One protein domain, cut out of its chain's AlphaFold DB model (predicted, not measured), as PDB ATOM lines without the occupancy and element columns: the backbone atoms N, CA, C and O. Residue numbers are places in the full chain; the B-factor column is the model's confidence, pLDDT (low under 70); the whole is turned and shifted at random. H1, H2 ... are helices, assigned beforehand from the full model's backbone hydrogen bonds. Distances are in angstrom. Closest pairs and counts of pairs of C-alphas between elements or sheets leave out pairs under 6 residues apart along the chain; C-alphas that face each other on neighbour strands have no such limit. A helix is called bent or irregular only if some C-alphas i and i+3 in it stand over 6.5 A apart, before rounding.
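This is residues 213 to 334 and 344 to 369 of the 616 residues of a protein of Aspergillus arachidicola (UniProt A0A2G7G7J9). The longest helix, H6, runs side by side with H5, the middle of a five-helix bundle; H3 and H4 pack on H5 away from H6, and H7 crosses H6 at a slant. The helical hairpin of H1 and H2 packs at the side, with H2 meeting H3 and H7. The bundle, H3 to H7, is up and down, each helix running against the one before it. The printed part has 148 residues with seven named helices, H1 to H7 in order, and no named strand: all helix. It is compact, with a radius of gyration of the C-alphas of 15.1 A and spans of 44 by 36 by 31 A.

H6, residues 314 to 334, measures 30.2 A from first to last C-alpha and ends at (-46.586, -25.807, 16.972). H5 is residues 294 to 311, 25.8 A; H7, 345 to 363, 26.5 A; H3, 238 to 255, 25.8 A; H4, 270 to 287, 25.7 A. H2, residues 224 to 236, is irregular: C-alphas 227 and 230 are 7.1 A apart. H1, residues 213 to 218, begins at (-48.441, -5.925, -10.306).

H6 and H5 form a hairpin at a shallow tilt of 15 degrees; their closest C-alphas, Tyr 305 and Ala 317, are 4.5 A apart. H5, the hub, also touches H3 (Ile 240 to Cys 300, 6.2 A), H4 (Leu 283 to Ala 297, 7.5 A) and, with residues 295 to 302 alone, H7 (Glu 295 to Val 346, 6.3 A), by closest C-alphas. H7 touches H6 at a steep tilt of 45 degrees, closest C-alphas Leu 318 and Ala 360, 6.9 A. H2 and H3 touch only at the corner, closest C-alphas Ser 234 and Arg 241, 4.4 A. Every O i to N i+4 pair is within hydrogen-bond range in H1 and H3 to H7; in H2, 5 of 9.

The C-alphas farthest apart, Cys 261 and Asp 334, are 44.7 A apart. Residues 335 to 343 are not printed, a gap of 17.2 A between C-alphas 334 and 344. The link H3 to H4 is long; its residues 260 to 268 have pLDDT under 70.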
ATOM      1  N   ALA A 213     -49.033  -4.625 -10.625       86.69
ATOM      2  CA  ALA A 213     -48.441  -5.925 -10.306       86.69
ATOM      3  C   ALA A 213     -49.380  -6.794  -9.453       86.69
ATOM      4  O   ALA A 213     -49.487  -7.990  -9.701       86.69
ATOM      5  N   ALA A 214     -50.086  -6.195  -8.486       90.00
ATOM      6  CA  ALA A 214     -51.037  -6.909  -7.637       90.00
ATOM      7  C   ALA A 214     -52.173  -7.530  -8.458       90.00
ATOM      8  O   ALA A 214     -52.451  -8.714  -8.301       90.00
ATOM      9  N   GLU A 215     -52.767  -6.748  -9.365       85.25
ATOM     10  CA  GLU A 215     -53.852  -7.201 -10.237       85.25
ATOM     11  C   GLU A 215     -53.394  -8.358 -11.127       85.25
ATOM     12  O   GLU A 215     -54.044  -9.399 -11.151       85.25
ATOM     13  N   SER A 216     -52.222  -8.226 -11.761       83.50
ATOM     14  CA  SER A 216     -51.680  -9.270 -12.641       83.50
ATOM     15  C   SER A 216     -51.336 -10.571 -11.899       83.50
ATOM     16  O   SER A 216     -51.601 -11.666 -12.388       83.50
ATOM     17  N   LEU A 217     -50.787 -10.473 -10.682       86.88
ATOM     18  CA  LEU A 217     -50.531 -11.643  -9.829       86.88
ATOM     19  C   LEU A 217     -51.830 -12.330  -9.384       86.88
ATOM     20  O   LEU A 217     -51.817 -13.524  -9.081       86.88
ATOM     21  N   SER A 218     -52.941 -11.591  -9.372       88.38
ATOM     22  CA  SER A 218     -54.266 -12.085  -9.009       88.38
ATOM     23  C   SER A 218     -55.200 -12.408 -10.178       88.38
ATOM     24  O   SER A 218     -56.302 -12.868  -9.903       88.38
ATOM     25  N   SER A 219     -54.797 -12.240 -11.447       81.50
ATOM     26  CA  SER A 219     -55.712 -12.253 -12.611       81.50
ATOM     27  C   SER A 219     -56.693 -13.431 -12.658       81.50
ATOM     28  O   SER A 219     -57.837 -13.258 -13.056       81.50
ATOM     29  N   TYR A 220     -56.275 -14.621 -12.214       83.50
ATOM     30  CA  TYR A 220     -57.124 -15.818 -12.190       83.50
ATOM     31  C   TYR A 220     -57.279 -16.451 -10.800       83.50
ATOM     32  O   TYR A 220     -57.678 -17.608 -10.667       83.50
ATOM     33  N   THR A 221     -56.940 -15.721  -9.741       85.62
ATOM     34  CA  THR A 221     -56.990 -16.222  -8.360       85.62
ATOM     35  C   THR A 221     -57.742 -15.248  -7.465       85.62
ATOM     36  O   THR A 221     -58.242 -14.225  -7.924       85.62
ATOM     37  N   ASP A 222     -57.917 -15.598  -6.193       86.50
ATOM     38  CA  ASP A 222     -58.527 -14.677  -5.242       86.50
ATOM     39  C   ASP A 222     -57.602 -13.462  -5.041       86.50
ATOM     40  O   ASP A 222     -56.454 -13.645  -4.618       86.50
ATOM     41  N   PRO A 223     -58.053 -12.229  -5.349       90.19
ATOM     42  CA  PRO A 223     -57.187 -11.059  -5.281       90.19
ATOM     43  C   PRO A 223     -56.769 -10.699  -3.857       90.19
ATOM     44  O   PRO A 223     -55.731 -10.059  -3.687       90.19
ATOM     45  N   THR A 224     -57.518 -11.138  -2.839       93.06
ATOM     46  CA  THR A 224     -57.365 -10.752  -1.428       93.06
ATOM     47  C   THR A 224     -55.920 -10.798  -0.932       93.06
ATOM     48  O   THR A 224     -55.446  -9.844  -0.304       93.06
ATOM     49  N   LEU A 225     -55.180 -11.865  -1.251       94.62
ATOM     50  CA  LEU A 225     -53.788 -12.010  -0.823       94.62
ATOM     51  C   LEU A 225     -52.906 -10.860  -1.340       94.62
ATOM     52  O   LEU A 225     -52.207 -10.211  -0.558       94.62
ATOM     53  N   TRP A 226     -52.949 -10.602  -2.649       94.81
ATOM     54  CA  TRP A 226     -52.055  -9.662  -3.328       94.81
ATOM     55  C   TRP A 226     -52.518  -8.210  -3.208       94.81
ATOM     56  O   TRP A 226     -51.688  -7.321  -3.000       94.81
ATOM     57  N   THR A 227     -53.825  -7.964  -3.314       92.44
ATOM     58  CA  THR A 227     -54.407  -6.614  -3.340       92.44
ATOM     59  C   THR A 227     -54.708  -6.061  -1.954       92.44
ATOM     60  O   THR A 227     -54.856  -4.852  -1.814       92.44
ATOM     61  N   THR A 228     -54.792  -6.909  -0.922       92.50
ATOM     62  CA  THR A 228     -55.192  -6.475   0.425       92.50
ATOM     63  C   THR A 228     -54.193  -6.915   1.489       92.50
ATOM     64  O   THR A 228     -53.546  -6.065   2.102       92.50
ATOM     65  N   LEU A 229     -54.015  -8.219   1.707       94.81
ATOM     66  CA  LEU A 229     -53.313  -8.722   2.894       94.81
ATOM     67  C   LEU A 229     -51.814  -8.404   2.874       94.81
ATOM     68  O   LEU A 229     -51.287  -7.839   3.836       94.81
ATOM     69  N   ILE A 230     -51.120  -8.687   1.766       95.69
ATOM     70  CA  ILE A 230     -49.687  -8.373   1.635       95.69
ATOM     71  C   ILE A 230     -49.455  -6.853   1.702       95.69
ATOM     72  O   ILE A 230     -48.495  -6.405   2.338       95.69
ATOM     73  N   LEU A 231     -50.353  -6.042   1.121       91.94
ATOM     74  CA  LEU A 231     -50.285  -4.581   1.224       91.94
ATOM     75  C   LEU A 231     -50.432  -4.105   2.668       91.94
ATOM     76  O   LEU A 231     -49.578  -3.355   3.145       91.94
ATOM     77  N   GLN A 232     -51.447  -4.578   3.390       90.38
ATOM     78  CA  GLN A 232     -51.659  -4.260   4.803       90.38
ATOM     79  C   GLN A 232     -50.445  -4.631   5.664       90.38
ATOM     80  O   GLN A 232     -50.013  -3.832   6.502       90.38
ATOM     81  N   ARG A 233     -49.837  -5.801   5.425       91.06
ATOM     82  CA  ARG A 233     -48.607  -6.207   6.122       91.06
ATOM     83  C   ARG A 233     -47.429  -5.298   5.768       91.06
ATOM     84  O   ARG A 233     -46.683  -4.903   6.657       91.06
ATOM     85  N   SER A 234     -47.304  -4.854   4.517       91.00
ATOM     86  CA  SER A 234     -46.239  -3.931   4.091       91.00
ATOM     87  C   SER A 234     -46.264  -2.561   4.791       91.00
ATOM     88  O   SER A 234     -45.232  -1.886   4.892       91.00
ATOM     89  N   HIS A 235     -47.417  -2.126   5.309       83.69
ATOM     90  CA  HIS A 235     -47.497  -0.880   6.072       83.69
ATOM     91  C   HIS A 235     -46.709  -0.970   7.381       83.69
ATOM     92  O   HIS A 235     -45.938  -0.060   7.699       83.69
ATOM     93  N   HIS A 236     -46.845  -2.090   8.086       83.00
ATOM     94  CA  HIS A 236     -46.280  -2.286   9.419       83.00
ATOM     95  C   HIS A 236     -44.927  -3.003   9.387       83.00
ATOM     96  O   HIS A 236     -44.090  -2.743  10.245       83.00
ATOM     97  N   GLU A 237     -44.662  -3.805   8.351       90.25
ATOM     98  CA  GLU A 237     -43.446  -4.607   8.211       90.25
ATOM     99  C   GLU A 237     -42.516  -4.060   7.115       90.25
ATOM    100  O   GLU A 237     -42.740  -4.288   5.916       90.25
ATOM    101  N   PRO A 238     -41.416  -3.362   7.474       89.38
ATOM    102  CA  PRO A 238     -40.488  -2.800   6.496       89.38
ATOM    103  C   PRO A 238     -39.864  -3.857   5.582       89.38
ATOM    104  O   PRO A 238     -39.541  -3.553   4.435       89.38
ATOM    105  N   VAL A 239     -39.673  -5.087   6.069       93.00
ATOM    106  CA  VAL A 239     -39.106  -6.184   5.273       93.00
ATOM    107  C   VAL A 239     -40.025  -6.558   4.103       93.00
ATOM    108  O   VAL A 239     -39.551  -6.656   2.972       93.00
ATOM    109  N   ILE A 240     -41.340  -6.632   4.337       95.75
ATOM    110  CA  ILE A 240     -42.345  -6.892   3.294       95.75
ATOM    111  C   ILE A 240     -42.426  -5.704   2.337       95.75
ATOM    112  O   ILE A 240     -42.418  -5.891   1.124       95.75
ATOM    113  N   ARG A 241     -42.418  -4.467   2.851       93.00
ATOM    114  CA  ARG A 241     -42.438  -3.262   2.003       93.00
ATOM    115  C   ARG A 241     -41.273  -3.205   1.019       93.00
ATOM    116  O   ARG A 241     -41.475  -2.914  -0.154       93.00
ATOM    117  N   ASN A 242     -40.055  -3.489   1.478       90.12
ATOM    118  CA  ASN A 242     -38.884  -3.501   0.600       90.12
ATOM    119  C   ASN A 242     -38.942  -4.640  -0.428       90.12
ATOM    120  O   ASN A 242     -38.513  -4.453  -1.570       90.12
ATOM    121  N   ALA A 243     -39.502  -5.791  -0.043       96.44
ATOM    122  CA  ALA A 243     -39.752  -6.886  -0.968       96.44
ATOM    123  C   ALA A 243     -40.777  -6.485  -2.045       96.44
ATOM    124  O   ALA A 243     -40.504  -6.682  -3.222       96.44
ATOM    125  N   LEU A 244     -41.881  -5.817  -1.693       95.56
ATOM    126  CA  LEU A 244     -42.840  -5.296  -2.677       95.56
ATOM    127  C   LEU A 244     -42.219  -4.277  -3.635       95.56
ATOM    128  O   LEU A 244     -42.419  -4.367  -4.837       95.56
ATOM    129  N   VAL A 245     -41.411  -3.344  -3.131       92.12
ATOM    130  CA  VAL A 245     -40.701  -2.373  -3.983       92.12
ATOM    131  C   VAL A 245     -39.773  -3.076  -4.979       92.12
ATOM    132  O   VAL A 245     -39.659  -2.664  -6.134       92.12
ATOM    133  N   THR A 246     -39.103  -4.143  -4.541       93.62
ATOM    134  CA  THR A 246     -38.248  -4.958  -5.413       93.62
ATOM    135  C   THR A 246     -39.077  -5.738  -6.426       93.62
ATOM    136  O   THR A 246     -38.732  -5.723  -7.605       93.62
ATOM    137  N   LEU A 247     -40.201  -6.325  -5.999       95.50
ATOM    138  CA  LEU A 247     -41.155  -7.001  -6.874       95.50
ATOM    139  C   LEU A 247     -41.624  -6.082  -7.999       95.50
ATOM    140  O   LEU A 247     -41.564  -6.463  -9.158       95.50
ATOM    141  N   SER A 248     -42.039  -4.858  -7.665       93.31
ATOM    142  CA  SER A 248     -42.480  -3.856  -8.638       93.31
ATOM    143  C   SER A 248     -41.421  -3.561  -9.682       93.31
ATOM    144  O   SER A 248     -41.733  -3.496 -10.864       93.31
ATOM    145  N   SER A 249     -40.171  -3.376  -9.246       91.44
ATOM    146  CA  SER A 249     -39.055  -3.097 -10.151       91.44
ATOM    147  C   SER A 249     -38.831  -4.275 -11.097       91.44
ATOM    148  O   SER A 249     -38.735  -4.072 -12.298       91.44
ATOM    149  N   LEU A 250     -38.818  -5.502 -10.569       91.75
ATOM    150  CA  LEU A 250     -38.694  -6.720 -11.374       91.75
ATOM    151  C   LEU A 250     -39.850  -6.877 -12.361       91.75
ATOM    152  O   LEU A 250     -39.645  -7.276 -13.500       91.75
ATOM    153  N   TYR A 251     -41.064  -6.546 -11.936       90.62
ATOM    154  CA  TYR A 251     -42.248  -6.635 -12.775       90.62
ATOM    155  C   TYR A 251     -42.221  -5.602 -13.915       90.62
ATOM    156  O   TYR A 251     -42.590  -5.914 -15.044       90.62
ATOM    157  N   GLN A 252     -41.720  -4.389 -13.656       88.88
ATOM    158  CA  GLN A 252     -41.468  -3.392 -14.704       88.88
ATOM    159  C   GLN A 252     -40.408  -3.872 -15.696       88.88
ATOM    160  O   GLN A 252     -40.638  -3.785 -16.901       88.88
ATOM    161  N   ASP A 253     -39.291  -4.414 -15.198       87.25
ATOM    162  CA  ASP A 253     -38.217  -4.978 -16.025       87.25
ATOM    163  C   ASP A 253     -38.728  -6.178 -16.859       87.25
ATOM    164  O   ASP A 253     -38.298  -6.406 -17.989       87.25
ATOM    165  N   HIS A 254     -39.682  -6.951 -16.330       86.31
ATOM    166  CA  HIS A 254     -40.353  -8.023 -17.065       86.31
ATOM    167  C   HIS A 254     -41.194  -7.474 -18.223       86.31
ATOM    168  O   HIS A 254     -41.010  -7.874 -19.374       86.31
ATOM    169  N   LEU A 255     -42.091  -6.522 -17.939       84.44
ATOM    170  CA  LEU A 255     -42.986  -5.949 -18.945       84.44
ATOM    171  C   LEU A 255     -42.263  -5.082 -19.982       84.44
ATOM    172  O   LEU A 255     -42.757  -4.942 -21.099       84.44
ATOM    173  N   SER A 256     -41.113  -4.497 -19.656       83.06
ATOM    174  CA  SER A 256     -40.275  -3.796 -20.636       83.06
ATOM    175  C   SER A 256     -39.533  -4.758 -21.572       83.06
ATOM    176  O   SER A 256     -38.933  -4.321 -22.553       83.06
ATOM    177  N   GLY A 257     -39.584  -6.066 -21.291       77.19
ATOM    178  CA  GLY A 257     -38.833  -7.094 -22.001       77.19
ATOM    179  C   GLY A 257     -37.360  -7.148 -21.603       77.19
ATOM    180  O   GLY A 257     -36.644  -8.005 -22.126       77.19
ATOM    181  N   GLU A 258     -36.912  -6.299 -20.669       71.62
ATOM    182  CA  GLU A 258     -35.543  -6.315 -20.161       71.62
ATOM    183  C   GLU A 258     -35.221  -7.669 -19.543       71.62
ATOM    184  O   GLU A 258     -34.188  -8.224 -19.875       71.62
ATOM    185  N   LEU A 259     -36.114  -8.280 -18.755       73.44
ATOM    186  CA  LEU A 259     -35.820  -9.610 -18.206       73.44
ATOM    187  C   LEU A 259     -35.726 -10.714 -19.275       73.44
ATOM    188  O   LEU A 259     -35.026 -11.698 -19.072       73.44
ATOM    189  N   SER A 260     -36.382 -10.545 -20.429       65.62
ATOM    190  CA  SER A 260     -36.403 -11.562 -21.491       65.62
ATOM    191  C   SER A 260     -35.104 -11.662 -22.293       65.62
ATOM    192  O   SER A 260     -34.918 -12.635 -23.021       65.62
ATOM    193  N   CYS A 261     -34.206 -10.672 -22.192       58.09
ATOM    194  CA  CYS A 261     -32.893 -10.744 -22.838       58.09
ATOM    195  C   CYS A 261     -31.872 -11.563 -22.026       58.09
ATOM    196  O   CYS A 261     -30.772 -11.838 -22.514       58.09
ATOM    197  N   TYR A 262     -32.251 -12.003 -20.821       62.00
ATOM    198  CA  TYR A 262     -31.461 -12.887 -19.975       62.00
ATOM    199  C   TYR A 262     -32.000 -14.316 -20.106       62.00
ATOM    200  O   TYR A 262     -32.851 -14.764 -19.344       62.00
ATOM    201  N   ASN A 263     -31.513 -15.040 -21.114       50.78
ATOM    202  CA  ASN A 263     -31.567 -16.503 -21.089       50.78
ATOM    203  C   ASN A 263     -30.483 -17.027 -20.128       50.78
ATOM    204  O   ASN A 263     -29.598 -16.261 -19.749       50.78
ATOM    205  N   ASN A 264     -30.534 -18.319 -19.770       51.28
ATOM    206  CA  ASN A 264     -29.672 -18.997 -18.779       51.28
ATOM    207  C   ASN A 264     -28.159 -18.668 -18.825       51.28
ATOM    208  O   ASN A 264     -27.476 -18.875 -17.824       51.28
ATOM    209  N   ASP A 265     -27.639 -18.144 -19.936       50.91
ATOM    210  CA  ASP A 265     -26.225 -17.809 -20.123       50.91
ATOM    211  C   ASP A 265     -25.833 -16.390 -19.654       50.91
ATOM    212  O   ASP A 265     -24.648 -16.118 -19.459       50.91
ATOM    213  N   ASN A 266     -26.793 -15.479 -19.434       59.53
ATOM    214  CA  ASN A 266     -26.526 -14.091 -19.039       59.53
ATOM    215  C   ASN A 266     -27.028 -13.786 -17.622       59.53
ATOM    216  O   ASN A 266     -28.185 -14.028 -17.281       59.53
ATOM    217  N   LEU A 267     -26.167 -13.179 -16.799       65.25
ATOM    218  CA  LEU A 267     -26.542 -12.732 -15.456       65.25
ATOM    219  C   LEU A 267     -27.582 -11.592 -15.517       65.25
ATOM    220  O   LEU A 267     -27.455 -10.706 -16.367       65.25
ATOM    221  N   PRO A 268     -28.542 -11.534 -14.569       66.75
ATOM    222  CA  PRO A 268     -29.431 -10.384 -14.436       66.75
ATOM    223  C   PRO A 268     -28.638  -9.086 -14.212       66.75
ATOM    224  O   PRO A 268     -27.532  -9.128 -13.657       66.75
ATOM    225  N   PRO A 269     -29.198  -7.908 -14.548       70.12
ATOM    226  CA  PRO A 269     -28.535  -6.629 -14.334       70.12
ATOM    227  C   PRO A 269     -28.066  -6.477 -12.892       70.12
ATOM    228  O   PRO A 269     -28.791  -6.800 -11.949       70.12
ATOM    229  N   LEU A 270     -26.882  -5.891 -12.698       70.06
ATOM    230  CA  LEU A 270     -26.321  -5.688 -11.361       70.06
ATOM    231  C   LEU A 270     -27.297  -4.948 -10.428       70.06
ATOM    232  O   LEU A 270     -27.421  -5.309  -9.260       70.06
ATOM    233  N   ARG A 271     -28.047  -3.966 -10.953       75.00
ATOM    234  CA  ARG A 271     -29.097  -3.240 -10.212       75.00
ATOM    235  C   ARG A 271     -30.175  -4.170  -9.638       75.00
ATOM    236  O   ARG A 271     -30.641  -3.964  -8.519       75.00
ATOM    237  N   THR A 272     -30.542  -5.200 -10.392       77.06
ATOM    238  CA  THR A 272     -31.571  -6.178 -10.047       77.06
ATOM    239  C   THR A 272     -31.060  -7.099  -8.946       77.06
ATOM    240  O   THR A 272     -31.682  -7.212  -7.887       77.06
ATOM    241  N   LEU A 273     -29.852  -7.641  -9.129       77.81
ATOM    242  CA  LEU A 273     -29.173  -8.456  -8.120       77.81
ATOM    243  C   LEU A 273     -28.966  -7.689  -6.803       77.81
ATOM    244  O   LEU A 273     -29.181  -8.236  -5.722       77.81
ATOM    245  N   GLN A 274     -28.614  -6.401  -6.874       76.25
ATOM    246  CA  GLN A 274     -28.449  -5.535  -5.702       76.25
ATOM    247  C   GLN A 274     -29.749  -5.370  -4.902       76.25
ATOM    248  O   GLN A 274     -29.723  -5.445  -3.669       76.25
ATOM    249  N   ARG A 275     -30.893  -5.163  -5.572       81.25
ATOM    250  CA  ARG A 275     -32.201  -5.041  -4.900       81.25
ATOM    251  C   ARG A 275     -32.608  -6.342  -4.206       81.25
ATOM    252  O   ARG A 275     -33.025  -6.307  -3.045       81.25
ATOM    253  N   ILE A 276     -32.409  -7.482  -4.864       84.06
ATOM    254  CA  ILE A 276     -32.702  -8.811  -4.300       84.06
ATOM    255  C   ILE A 276     -31.805  -9.093  -3.091       84.06
ATOM    256  O   ILE A 276     -32.296  -9.417  -2.008       84.06
ATOM    257  N   ALA A 277     -30.492  -8.870  -3.223       82.38
ATOM    258  CA  ALA A 277     -29.537  -9.060  -2.133       82.38
ATOM    259  C   ALA A 277     -29.868  -8.187  -0.908       82.38
ATOM    260  O   ALA A 277     -29.765  -8.644   0.237       82.38
ATOM    261  N   LYS A 278     -30.327  -6.948  -1.134       82.12
ATOM    262  CA  LYS A 278     -30.813  -6.058  -0.070       82.12
ATOM    263  C   LYS A 278     -32.017  -6.661   0.660       82.12
ATOM    264  O   LYS A 278     -32.007  -6.680   1.892       82.12
ATOM    265  N   CYS A 279     -33.003  -7.200  -0.058       87.19
ATOM    266  CA  CYS A 279     -34.167  -7.854   0.552       87.19
ATOM    267  C   CYS A 279     -33.771  -9.090   1.370       87.19
ATOM    268  O   CYS A 279     -34.192  -9.230   2.519       87.19
ATOM    269  N   HIS A 280     -32.879  -9.936   0.844       85.25
ATOM    270  CA  HIS A 280     -32.350 -11.094   1.574       85.25
ATOM    271  C   HIS A 280     -31.628 -10.686   2.863       85.25
ATOM    272  O   HIS A 280     -31.748 -11.344   3.899       85.25
ATOM    273  N   ARG A 281     -30.866  -9.586   2.839       82.38
ATOM    274  CA  ARG A 281     -30.229  -9.032   4.042       82.38
ATOM    275  C   ARG A 281     -31.260  -8.536   5.052       82.38
ATOM    276  O   ARG A 281     -31.113  -8.819   6.237       82.38
ATOM    277  N   GLN A 282     -32.284  -7.815   4.608       85.31
ATOM    278  CA  GLN A 282     -33.323  -7.306   5.501       85.31
ATOM    279  C   GLN A 282     -34.109  -8.437   6.167       85.31
ATOM    280  O   GLN A 282     -34.328  -8.368   7.373       85.31
ATOM    281  N   LEU A 283     -34.430  -9.507   5.432       90.06
ATOM    282  CA  LEU A 283     -35.063 -10.687   6.020       90.06
ATOM    283  C   LEU A 283     -34.150 -11.369   7.044       90.06
ATOM    284  O   LEU A 283     -34.604 -11.683   8.137       90.06
ATOM    285  N   ARG A 284     -32.854 -11.542   6.754       90.12
ATOM    286  CA  ARG A 284     -31.905 -12.104   7.737       90.12
ATOM    287  C   ARG A 284     -31.847 -11.285   9.030       90.12
ATOM    288  O   ARG A 284     -31.802 -11.864  10.112       90.12
ATOM    289  N   ILE A 285     -31.857  -9.954   8.923       86.31
ATOM    290  CA  ILE A 285     -31.867  -9.058  10.088       86.31
ATOM    291  C   ILE A 285     -33.184  -9.207  10.859       86.31
ATOM    292  O   ILE A 285     -33.150  -9.361  12.076       86.31
ATOM    293  N   TYR A 286     -34.322  -9.216  10.157       89.12
ATOM    294  CA  TYR A 286     -35.643  -9.412  10.756       89.12
ATOM    295  C   TYR A 286     -35.727 -10.735  11.526       89.12
ATOM    296  O   TYR A 286     -36.075 -10.736  12.701       89.12
ATOM    297  N   LEU A 287     -35.312 -11.842  10.905       90.19
ATOM    298  CA  LEU A 287     -35.315 -13.176  11.512       90.19
ATOM    299  C   LEU A 287     -34.370 -13.307  12.715       90.19
ATOM    300  O   LEU A 287     -34.525 -14.225  13.511       90.19
ATOM    301  N   SER A 288     -33.393 -12.408  12.854       92.31
ATOM    302  CA  SER A 288     -32.513 -12.362  14.028       92.31
ATOM    303  C   SER A 288     -33.140 -11.613  15.213       92.31
ATOM    304  O   SER A 288     -32.546 -11.570  16.288       92.31
ATOM    305  N   SER A 289     -34.303 -10.982  15.029       90.56
ATOM    306  CA  SER A 289     -35.000 -10.246  16.084       90.56
ATOM    307  C   SER A 289     -35.900 -11.162  16.918       90.56
ATOM    308  O   SER A 289     -36.483 -12.116  16.408       90.56
ATOM    309  N   ALA A 290     -36.045 -10.854  18.211       85.25
ATOM    310  CA  ALA A 290     -36.852 -11.656  19.136       85.25
ATOM    311  C   ALA A 290     -38.363 -11.644  18.821       85.25
ATOM    312  O   ALA A 290     -39.084 -12.513  19.296       85.25
ATOM    313  N   GLY A 291     -38.838 -10.672  18.033       85.50
ATOM    314  CA  GLY A 291     -40.241 -10.529  17.629       85.50
ATOM    315  C   GLY A 291     -40.528 -10.991  16.200       85.50
ATOM    316  O   GLY A 291     -41.520 -10.559  15.625       85.50
ATOM    317  N   ALA A 292     -39.644 -11.791  15.594       89.75
ATOM    318  CA  ALA A 292     -39.838 -12.268  14.231       89.75
ATOM    319  C   ALA A 292     -41.045 -13.212  14.141       89.75
ATOM    320  O   ALA A 292     -41.095 -14.245  14.809       89.75
ATOM    321  N   LEU A 293     -41.990 -12.866  13.274       91.31
ATOM    322  CA  LEU A 293     -43.227 -13.602  13.075       91.31
ATOM    323  C   LEU A 293     -43.105 -14.577  11.885       91.31
ATOM    324  O   LEU A 293     -42.587 -14.190  10.825       91.31
ATOM    325  N   PRO A 294     -43.573 -15.834  12.012       92.06
ATOM    326  CA  PRO A 294     -43.521 -16.809  10.922       92.06
ATOM    327  C   PRO A 294     -44.265 -16.369   9.654       92.06
ATOM    328  O   PRO A 294     -43.775 -16.588   8.549       92.06
ATOM    329  N   GLU A 295     -45.412 -15.706   9.788       93.19
ATOM    330  CA  GLU A 295     -46.232 -15.201   8.684       93.19
ATOM    331  C   GLU A 295     -45.504 -14.149   7.836       93.19
ATOM    332  O   GLU A 295     -45.647 -14.123   6.609       93.19
ATOM    333  N   VAL A 296     -44.635 -13.339   8.451       95.12
ATOM    334  CA  VAL A 296     -43.787 -12.377   7.736       95.12
ATOM    335  C   VAL A 296     -42.718 -13.110   6.931       95.12
ATOM    336  O   VAL A 296     -42.491 -12.795   5.761       95.12
ATOM    337  N   ALA A 297     -42.104 -14.141   7.515       95.19
ATOM    338  CA  ALA A 297     -41.127 -14.979   6.826       95.19
ATOM    339  C   ALA A 297     -41.751 -15.763   5.656       95.19
ATOM    340  O   ALA A 297     -41.146 -15.848   4.583       95.19
ATOM    341  N   LEU A 298     -42.968 -16.291   5.830       96.56
ATOM    342  CA  LEU A 298     -43.738 -16.944   4.768       96.56
ATOM    343  C   LEU A 298     -44.073 -15.959   3.642       96.56
ATOM    344  O   LEU A 298     -43.814 -16.265   2.478       96.56
ATOM    345  N   THR A 299     -44.548 -14.756   3.982       97.50
ATOM    346  CA  THR A 299     -44.842 -13.695   3.004       97.50
ATOM    347  C   THR A 299     -43.600 -13.332   2.192       97.50
ATOM    348  O   THR A 299     -43.640 -13.318   0.963       97.50
ATOM    349  N   CYS A 300     -42.457 -13.102   2.849       97.75
ATOM    350  CA  CYS A 300     -41.201 -12.835   2.150       97.75
ATOM    351  C   CYS A 300     -40.751 -14.012   1.278       97.75
ATOM    352  O   CYS A 300     -40.253 -13.785   0.183       97.75
ATOM    353  N   SER A 301     -40.942 -15.255   1.725       97.06
ATOM    354  CA  SER A 301     -40.566 -16.439   0.942       97.06
ATOM    355  C   SER A 301     -41.392 -16.567  -0.338       97.06
ATOM    356  O   SER A 301     -40.830 -16.872  -1.386       97.06
ATOM    357  N   VAL A 302     -42.697 -16.275  -0.278       97.44
ATOM    358  CA  VAL A 302     -43.559 -16.200  -1.469       97.44
ATOM    359  C   VAL A 302     -43.097 -15.078  -2.399       97.44
ATOM    360  O   VAL A 302     -42.930 -15.309  -3.590       97.44
ATOM    361  N   LEU A 303     -42.812 -13.881  -1.879       97.75
ATOM    362  CA  LEU A 303     -42.311 -12.774  -2.704       97.75
ATOM    363  C   LEU A 303     -40.972 -13.117  -3.377       97.75
ATOM    364  O   LEU A 303     -40.787 -12.822  -4.553       97.75
ATOM    365  N   PHE A 304     -40.062 -13.781  -2.663       97.06
ATOM    366  CA  PHE A 304     -38.768 -14.195  -3.212       97.06
ATOM    367  C   PHE A 304     -38.908 -15.323  -4.233       97.06
ATOM    368  O   PHE A 304     -38.208 -15.307  -5.239       97.06
ATOM    369  N   TYR A 305     -39.860 -16.243  -4.050       97.19
ATOM    370  CA  TYR A 305     -40.234 -17.189  -5.100       97.19
ATOM    371  C   TYR A 305     -40.633 -16.450  -6.386       97.19
ATOM    372  O   TYR A 305     -40.134 -16.782  -7.457       97.19
ATOM    373  N   VAL A 306     -41.472 -15.409  -6.284       96.12
ATOM    374  CA  VAL A 306     -41.879 -14.611  -7.452       96.12
ATOM    375  C   VAL A 306     -40.688 -13.877  -8.078       96.12
ATOM    376  O   VAL A 306     -40.612 -13.804  -9.302       96.12
ATOM    377  N   PHE A 307     -39.730 -13.378  -7.284       94.25
ATOM    378  CA  PHE A 307     -38.518 -12.744  -7.827       94.25
ATOM    379  C   PHE A 307     -37.749 -13.706  -8.725       94.25
ATOM    380  O   PHE A 307     -37.445 -13.383  -9.870       94.25
ATOM    381  N   GLU A 308     -37.448 -14.889  -8.195       92.06
ATOM    382  CA  GLU A 308     -36.665 -15.896  -8.899       92.06
ATOM    383  C   GLU A 308     -37.441 -16.431 -10.117       92.06
ATOM    384  O   GLU A 308     -36.856 -16.619 -11.180       92.06
ATOM    385  N   ALA A 309     -38.770 -16.571 -10.021       93.00
ATOM    386  CA  ALA A 309     -39.636 -16.955 -11.138       93.00
ATOM    387  C   ALA A 309     -39.664 -15.913 -12.275       93.00
ATOM    388  O   ALA A 309     -39.607 -16.292 -13.446       93.00
ATOM    389  N   LEU A 310     -39.706 -14.613 -11.948       90.81
ATOM    390  CA  LEU A 310     -39.646 -13.514 -12.925       90.81
ATOM    391  C   LEU A 310     -38.303 -13.467 -13.661       90.81
ATOM    392  O   LEU A 310     -38.263 -13.172 -14.852       90.81
ATOM    393  N   ILE A 311     -37.216 -13.762 -12.947       87.19
ATOM    394  CA  ILE A 311     -35.846 -13.763 -13.481       87.19
ATOM    395  C   ILE A 311     -35.533 -15.060 -14.240       87.19
ATOM    396  O   ILE A 311     -34.591 -15.107 -15.020       87.19
ATOM    397  N   GLY A 312     -36.321 -16.116 -14.026       86.44
ATOM    398  CA  GLY A 312     -36.120 -17.422 -14.654       86.44
ATOM    399  C   GLY A 312     -35.215 -18.379 -13.882       86.44
ATOM    400  O   GLY A 312     -34.838 -19.423 -14.405       86.44
ATOM    401  N   ASN A 313     -34.903 -18.083 -12.621       87.56
ATOM    402  CA  ASN A 313     -34.064 -18.916 -11.769       87.56
ATOM    403  C   ASN A 313     -34.889 -19.968 -11.008       87.56
ATOM    404  O   ASN A 313     -35.173 -19.844  -9.812       87.56
ATOM    405  N   ALA A 314     -35.279 -21.031 -11.713       91.25
ATOM    406  CA  ALA A 314     -36.155 -22.061 -11.159       91.25
ATOM    407  C   ALA A 314     -35.577 -22.743  -9.903       91.25
ATOM    408  O   ALA A 314     -36.314 -22.996  -8.953       91.25
ATOM    409  N   GLN A 315     -34.262 -22.981  -9.843       91.69
ATOM    410  CA  GLN A 315     -33.627 -23.646  -8.696       91.69
ATOM    411  C   GLN A 315     -33.787 -22.848  -7.396       91.69
ATOM    412  O   GLN A 315     -34.125 -23.399  -6.346       91.69
ATOM    413  N   GLN A 316     -33.568 -21.534  -7.456       90.94
ATOM    414  CA  GLN A 316     -33.711 -20.674  -6.285       90.94
ATOM    415  C   GLN A 316     -35.179 -20.472  -5.903       90.94
ATOM    416  O   GLN A 316     -35.493 -20.481  -4.710       90.94
ATOM    417  N   ALA A 317     -36.082 -20.382  -6.885       95.38
ATOM    418  CA  ALA A 317     -37.520 -20.370  -6.636       95.38
ATOM    419  C   ALA A 317     -37.953 -21.630  -5.862       95.38
ATOM    420  O   ALA A 317     -38.533 -21.527  -4.780       95.38
ATOM    421  N   LEU A 318     -37.573 -22.818  -6.344       96.12
ATOM    422  CA  LEU A 318     -37.851 -24.094  -5.677       96.12
ATOM    423  C   LEU A 318     -37.298 -24.132  -4.248       96.12
ATOM    424  O   LEU A 318     -37.997 -24.544  -3.326       96.12
ATOM    425  N   LYS A 319     -36.090 -23.604  -4.022       95.75
ATOM    426  CA  LYS A 319     -35.511 -23.502  -2.677       95.75
ATOM    427  C   LYS A 319     -36.338 -22.617  -1.740       95.75
ATOM    428  O   LYS A 319     -36.531 -22.980  -0.580       95.75
ATOM    429  N   HIS A 320     -36.825 -21.465  -2.209       95.69
ATOM    430  CA  HIS A 320     -37.702 -20.599  -1.414       95.69
ATOM    431  C   HIS A 320     -39.029 -21.282  -1.074       95.69
ATOM    432  O   HIS A 320     -39.476 -21.192   0.072       95.69
ATOM    433  N   LEU A 321     -39.611 -22.008  -2.030       97.88
ATOM    434  CA  LEU A 321     -40.808 -22.820  -1.819       97.88
ATOM    435  C   LEU A 321     -40.560 -23.943  -0.799       97.88
ATOM    436  O   LEU A 321     -41.323 -24.126   0.141       97.88
ATOM    437  N   ASP A 322     -39.464 -24.680  -0.921       97.12
ATOM    438  CA  ASP A 322     -39.178 -25.810  -0.040       97.12
ATOM    439  C   ASP A 322     -38.909 -25.405   1.410       97.12
ATOM    440  O   ASP A 322     -39.294 -26.115   2.351       97.12
ATOM    441  N   LEU A 323     -38.261 -24.257   1.604       95.56
ATOM    442  CA  LEU A 323     -38.058 -23.672   2.924       95.56
ATOM    443  C   LEU A 323     -39.381 -23.177   3.521       95.56
ATOM    444  O   LEU A 323     -39.630 -23.416   4.705       95.56
ATOM    445  N   SER A 324     -40.243 -22.540   2.725       96.88
ATOM    446  CA  SER A 324     -41.532 -22.030   3.204       96.88
ATOM    447  C   SER A 324     -42.521 -23.148   3.531       96.88
ATOM    448  O   SER A 324     -43.186 -23.065   4.558       96.88
ATOM    449  N   LEU A 325     -42.556 -24.236   2.756       97.69
ATOM    450  CA  LEU A 325     -43.349 -25.430   3.072       97.69
ATOM    451  C   LEU A 325     -42.904 -26.070   4.392       97.69
ATOM    452  O   LEU A 325     -43.735 -26.431   5.224       97.69
ATOM    453  N   THR A 326     -41.590 -26.152   4.618       96.31
ATOM    454  CA  THR A 326     -41.030 -26.670   5.878       96.31
ATOM    455  C   THR A 326     -41.426 -25.781   7.063       96.31
ATOM    456  O   THR A 326     -41.811 -26.285   8.120       96.31
ATOM    457  N   LEU A 327     -41.373 -24.454   6.891       94.56
ATOM    458  CA  LEU A 327     -41.807 -23.496   7.908       94.56
ATOM    459  C   LEU A 327     -43.316 -23.597   8.175       94.56
ATOM    460  O   LEU A 327     -43.719 -23.638   9.334       94.56
ATOM    461  N   LEU A 328     -44.138 -23.691   7.127       94.56
ATOM    462  CA  LEU A 328     -45.593 -23.813   7.225       94.56
ATOM    463  C   LEU A 328     -45.995 -25.061   8.024       94.56
ATOM    464  O   LEU A 328     -46.774 -24.962   8.969       94.56
ATOM    465  N   GLN A 329     -45.407 -26.218   7.705       93.88
ATOM    466  CA  GLN A 329     -45.654 -27.472   8.427       93.88
ATOM    467  C   GLN A 329     -45.248 -27.386   9.900       93.88
ATOM    468  O   GLN A 329     -45.924 -27.938  10.766       93.88
ATOM    469  N   ARG A 330     -44.141 -26.698  10.203       91.00
ATOM    470  CA  ARG A 330     -43.717 -26.468  11.585       91.00
ATOM    471  C   ARG A 330     -44.728 -25.601  12.337       91.00
ATOM    472  O   ARG A 330     -45.138 -25.976  13.427       91.00
ATOM    473  N   CYS A 331     -45.191 -24.510  11.729       87.00
ATOM    474  CA  CYS A 331     -46.191 -23.630  12.338       87.00
ATOM    475  C   CYS A 331     -47.507 -24.362  12.621       87.00
ATOM    476  O   CYS A 331     -48.104 -24.163  13.673       87.00
ATOM    477  N   GLN A 332     -47.935 -25.246  11.718       85.69
ATOM    478  CA  GLN A 332     -49.135 -26.065  11.906       85.69
ATOM    479  C   GLN A 332     -49.001 -27.058  13.071       85.69
ATOM    480  O   GLN A 332     -49.978 -27.296  13.770       85.69
ATOM    481  N   LYS A 333     -47.803 -27.616  13.303       84.69
ATOM    482  CA  LYS A 333     -47.533 -28.523  14.434       84.69
ATOM    483  C   LYS A 333     -47.431 -27.792  15.772       84.69
ATOM    484  O   LYS A 333     -47.893 -28.313  16.780       84.69
ATOM    485  N   ASP A 334     -46.827 -26.607  15.767       78.56
ATOM    486  CA  ASP A 334     -46.586 -25.807  16.972       78.56
ATOM    487  C   ASP A 334     -47.851 -25.034  17.414       78.56
ATOM    488  O   ASP A 334     -47.944 -24.575  18.554       78.56
ATOM    489  N   ASP A 344     -54.870 -13.858   9.534       88.38
ATOM    490  CA  ASP A 344     -55.749 -13.995   8.367       88.38
ATOM    491  C   ASP A 344     -54.994 -14.212   7.042       88.38
ATOM    492  O   ASP A 344     -55.554 -14.760   6.084       88.38
ATOM    493  N   ILE A 345     -53.703 -13.872   6.982       93.31
ATOM    494  CA  ILE A 345     -52.856 -14.107   5.807       93.31
ATOM    495  C   ILE A 345     -52.399 -15.560   5.676       93.31
ATOM    496  O   ILE A 345     -52.159 -16.034   4.563       93.31
ATOM    497  N   VAL A 346     -52.297 -16.300   6.785       92.88
ATOM    498  CA  VAL A 346     -51.698 -17.642   6.797       92.88
ATOM    499  C   VAL A 346     -52.495 -18.650   5.959       92.88
ATOM    500  O   VAL A 346     -51.861 -19.355   5.172       92.88
ATOM    501  N   PRO A 347     -53.841 -18.719   6.022       92.50
ATOM    502  CA  PRO A 347     -54.620 -19.606   5.154       92.50
ATOM    503  C   PRO A 347     -54.426 -19.317   3.658       92.50
ATOM    504  O   PRO A 347     -54.276 -20.247   2.865       92.50
ATOM    505  N   HIS A 348     -54.349 -18.038   3.277       94.44
ATOM    506  CA  HIS A 348     -54.137 -17.620   1.890       94.44
ATOM    507  C   HIS A 348     -52.732 -17.995   1.394       94.44
ATOM    508  O   HIS A 348     -52.576 -18.519   0.289       94.44
ATOM    509  N   LEU A 349     -51.707 -17.801   2.235       95.75
ATOM    510  CA  LEU A 349     -50.345 -18.258   1.948       95.75
ATOM    511  C   LEU A 349     -50.279 -19.784   1.849       95.75
ATOM    512  O   LEU A 349     -49.632 -20.301   0.945       95.75
ATOM    513  N   ALA A 350     -50.957 -20.512   2.738       95.25
ATOM    514  CA  ALA A 350     -50.988 -21.971   2.722       95.25
ATOM    515  C   ALA A 350     -51.632 -22.516   1.438       95.25
ATOM    516  O   ALA A 350     -51.093 -23.449   0.838       95.25
ATOM    517  N   ALA A 351     -52.736 -21.915   0.985       94.81
ATOM    518  CA  ALA A 351     -53.390 -22.275  -0.269       94.81
ATOM    519  C   ALA A 351     -52.472 -22.030  -1.479       94.81
ATOM    520  O   ALA A 351     -52.292 -22.925  -2.309       94.81
ATOM    521  N   LEU A 352     -51.825 -20.860  -1.551       96.25
ATOM    522  CA  LEU A 352     -50.881 -20.549  -2.625       96.25
ATOM    523  C   LEU A 352     -49.669 -21.492  -2.609       96.25
ATOM    524  O   LEU A 352     -49.322 -22.059  -3.639       96.25
ATOM    525  N   LEU A 353     -49.046 -21.703  -1.448       97.50
ATOM    526  CA  LEU A 353     -47.893 -22.594  -1.303       97.50
ATOM    527  C   LEU A 353     -48.230 -24.040  -1.672       97.50
ATOM    528  O   LEU A 353     -47.416 -24.706  -2.298       97.50
ATOM    529  N   SER A 354     -49.432 -24.508  -1.338       97.19
ATOM    530  CA  SER A 354     -49.915 -25.832  -1.743       97.19
ATOM    531  C   SER A 354     -50.068 -25.941  -3.261       97.19
ATOM    532  O   SER A 354     -49.682 -26.951  -3.845       97.19
ATOM    533  N   CYS A 355     -50.577 -24.895  -3.917       95.94
ATOM    534  CA  CYS A 355     -50.661 -24.838  -5.378       95.94
ATOM    535  C   CYS A 355     -49.264 -24.861  -6.022       95.94
ATOM    536  O   CYS A 355     -49.003 -25.653  -6.931       95.94
ATOM    537  N   LEU A 356     -48.336 -24.054  -5.500       96.69
ATOM    538  CA  LEU A 356     -46.949 -24.023  -5.963       96.69
ATOM    539  C   LEU A 356     -46.222 -25.356  -5.725       96.69
ATOM    540  O   LEU A 356     -45.427 -25.763  -6.564       96.69
ATOM    541  N   ASP A 357     -46.507 -26.064  -4.629       97.69
ATOM    542  CA  ASP A 357     -45.942 -27.387  -4.327       97.69
ATOM    543  C   ASP A 357     -46.330 -28.437  -5.378       97.69
ATOM    544  O   ASP A 357     -45.483 -29.213  -5.832       97.69
ATOM    545  N   VAL A 358     -47.592 -28.428  -5.819       96.31
ATOM    546  CA  VAL A 358     -48.058 -29.284  -6.920       96.31
ATOM    547  C   VAL A 358     -47.325 -28.935  -8.216       96.31
ATOM    548  O   VAL A 358     -46.735 -29.815  -8.843       96.31
ATOM    549  N   GLN A 359     -47.278 -27.652  -8.584       94.19
ATOM    550  CA  GLN A 359     -46.636 -27.200  -9.824       94.19
ATOM    551  C   GLN A 359     -45.140 -27.502  -9.865       94.19
ATOM    552  O   GLN A 359     -44.637 -27.995 -10.872       94.19
ATOM    553  N   ALA A 360     -44.439 -27.253  -8.761       95.44
ATOM    554  CA  ALA A 360     -43.022 -27.544  -8.611       95.44
ATOM    555  C   ALA A 360     -42.711 -29.034  -8.799       95.44
ATOM    556  O   ALA A 360     -41.713 -29.375  -9.426       95.44
ATOM    557  N   SER A 361     -43.579 -29.915  -8.294       94.06
ATOM    558  CA  SER A 361     -43.419 -31.373  -8.416       94.06
ATOM    559  C   SER A 361     -43.660 -31.888  -9.839       94.06
ATOM    560  O   SER A 361     -43.156 -32.942 -10.215       94.06
ATOM    561  N   ILE A 362     -44.442 -31.155 -10.638       90.19
ATOM    562  CA  ILE A 362     -44.653 -31.450 -12.063       90.19
ATOM    563  C   ILE A 362     -43.498 -30.893 -12.901       90.19
ATOM    564  O   ILE A 362     -43.065 -31.539 -13.853       90.19
ATOM    565  N   TYR A 363     -43.006 -29.705 -12.541       92.06
ATOM    566  CA  TYR A 363     -41.903 -29.029 -13.217       92.06
ATOM    567  C   TYR A 363     -40.576 -29.781 -13.061       92.06
ATOM    568  O   TYR A 363     -39.910 -30.065 -14.055       92.06
ATOM    569  N   ASP A 364     -40.205 -30.133 -11.828       90.94
ATOM    570  CA  ASP A 364     -38.957 -30.829 -11.521       90.94
ATOM    571  C   ASP A 364     -39.226 -32.272 -11.079       90.94
ATOM    572  O   ASP A 364     -39.578 -32.548  -9.931       90.94
ATOM    573  N   GLN A 365     -38.996 -33.216 -11.993       83.25
ATOM    574  CA  GLN A 365     -39.173 -34.645 -11.724       83.25
ATOM    575  C   GLN A 365     -38.240 -35.172 -10.620       83.25
ATOM    576  O   GLN A 365     -38.554 -36.194 -10.008       83.25
ATOM    577  N   GLN A 366     -37.113 -34.499 -10.352       89.12
ATOM    578  CA  GLN A 366     -36.167 -34.896  -9.306       89.12
ATOM    579  C   GLN A 366     -36.623 -34.469  -7.908       89.12
ATOM    580  O   GLN A 366     -36.197 -35.069  -6.921       89.12
ATOM    581  N   ARG A 367     -37.520 -33.478  -7.809       91.19
ATOM    582  CA  ARG A 367     -38.047 -32.984  -6.531       91.19
ATOM    583  C   ARG A 367     -38.870 -34.036  -5.782       91.19
ATOM    584  O   ARG A 367     -38.929 -34.004  -4.552       91.19
ATOM    585  N   GLY A 368     -39.478 -34.975  -6.505       92.81
ATOM    586  CA  GLY A 368     -40.353 -35.994  -5.931       92.81
ATOM    587  C   GLY A 368     -41.842 -35.623  -6.007       92.81
ATOM    588  O   GLY A 368     -42.223 -34.744  -6.782       92.81
ATOM    589  N   PRO A 369     -42.709 -36.291  -5.225       95.25
ATOM    590  CA  PRO A 369     -44.119 -35.933  -5.144       95.25
ATOM    591  C   PRO A 369     -44.309 -34.621  -4.358       95.25
ATOM    592  O   PRO A 369     -43.424 -34.246  -3.581       95.25
TER     593      PRO A 369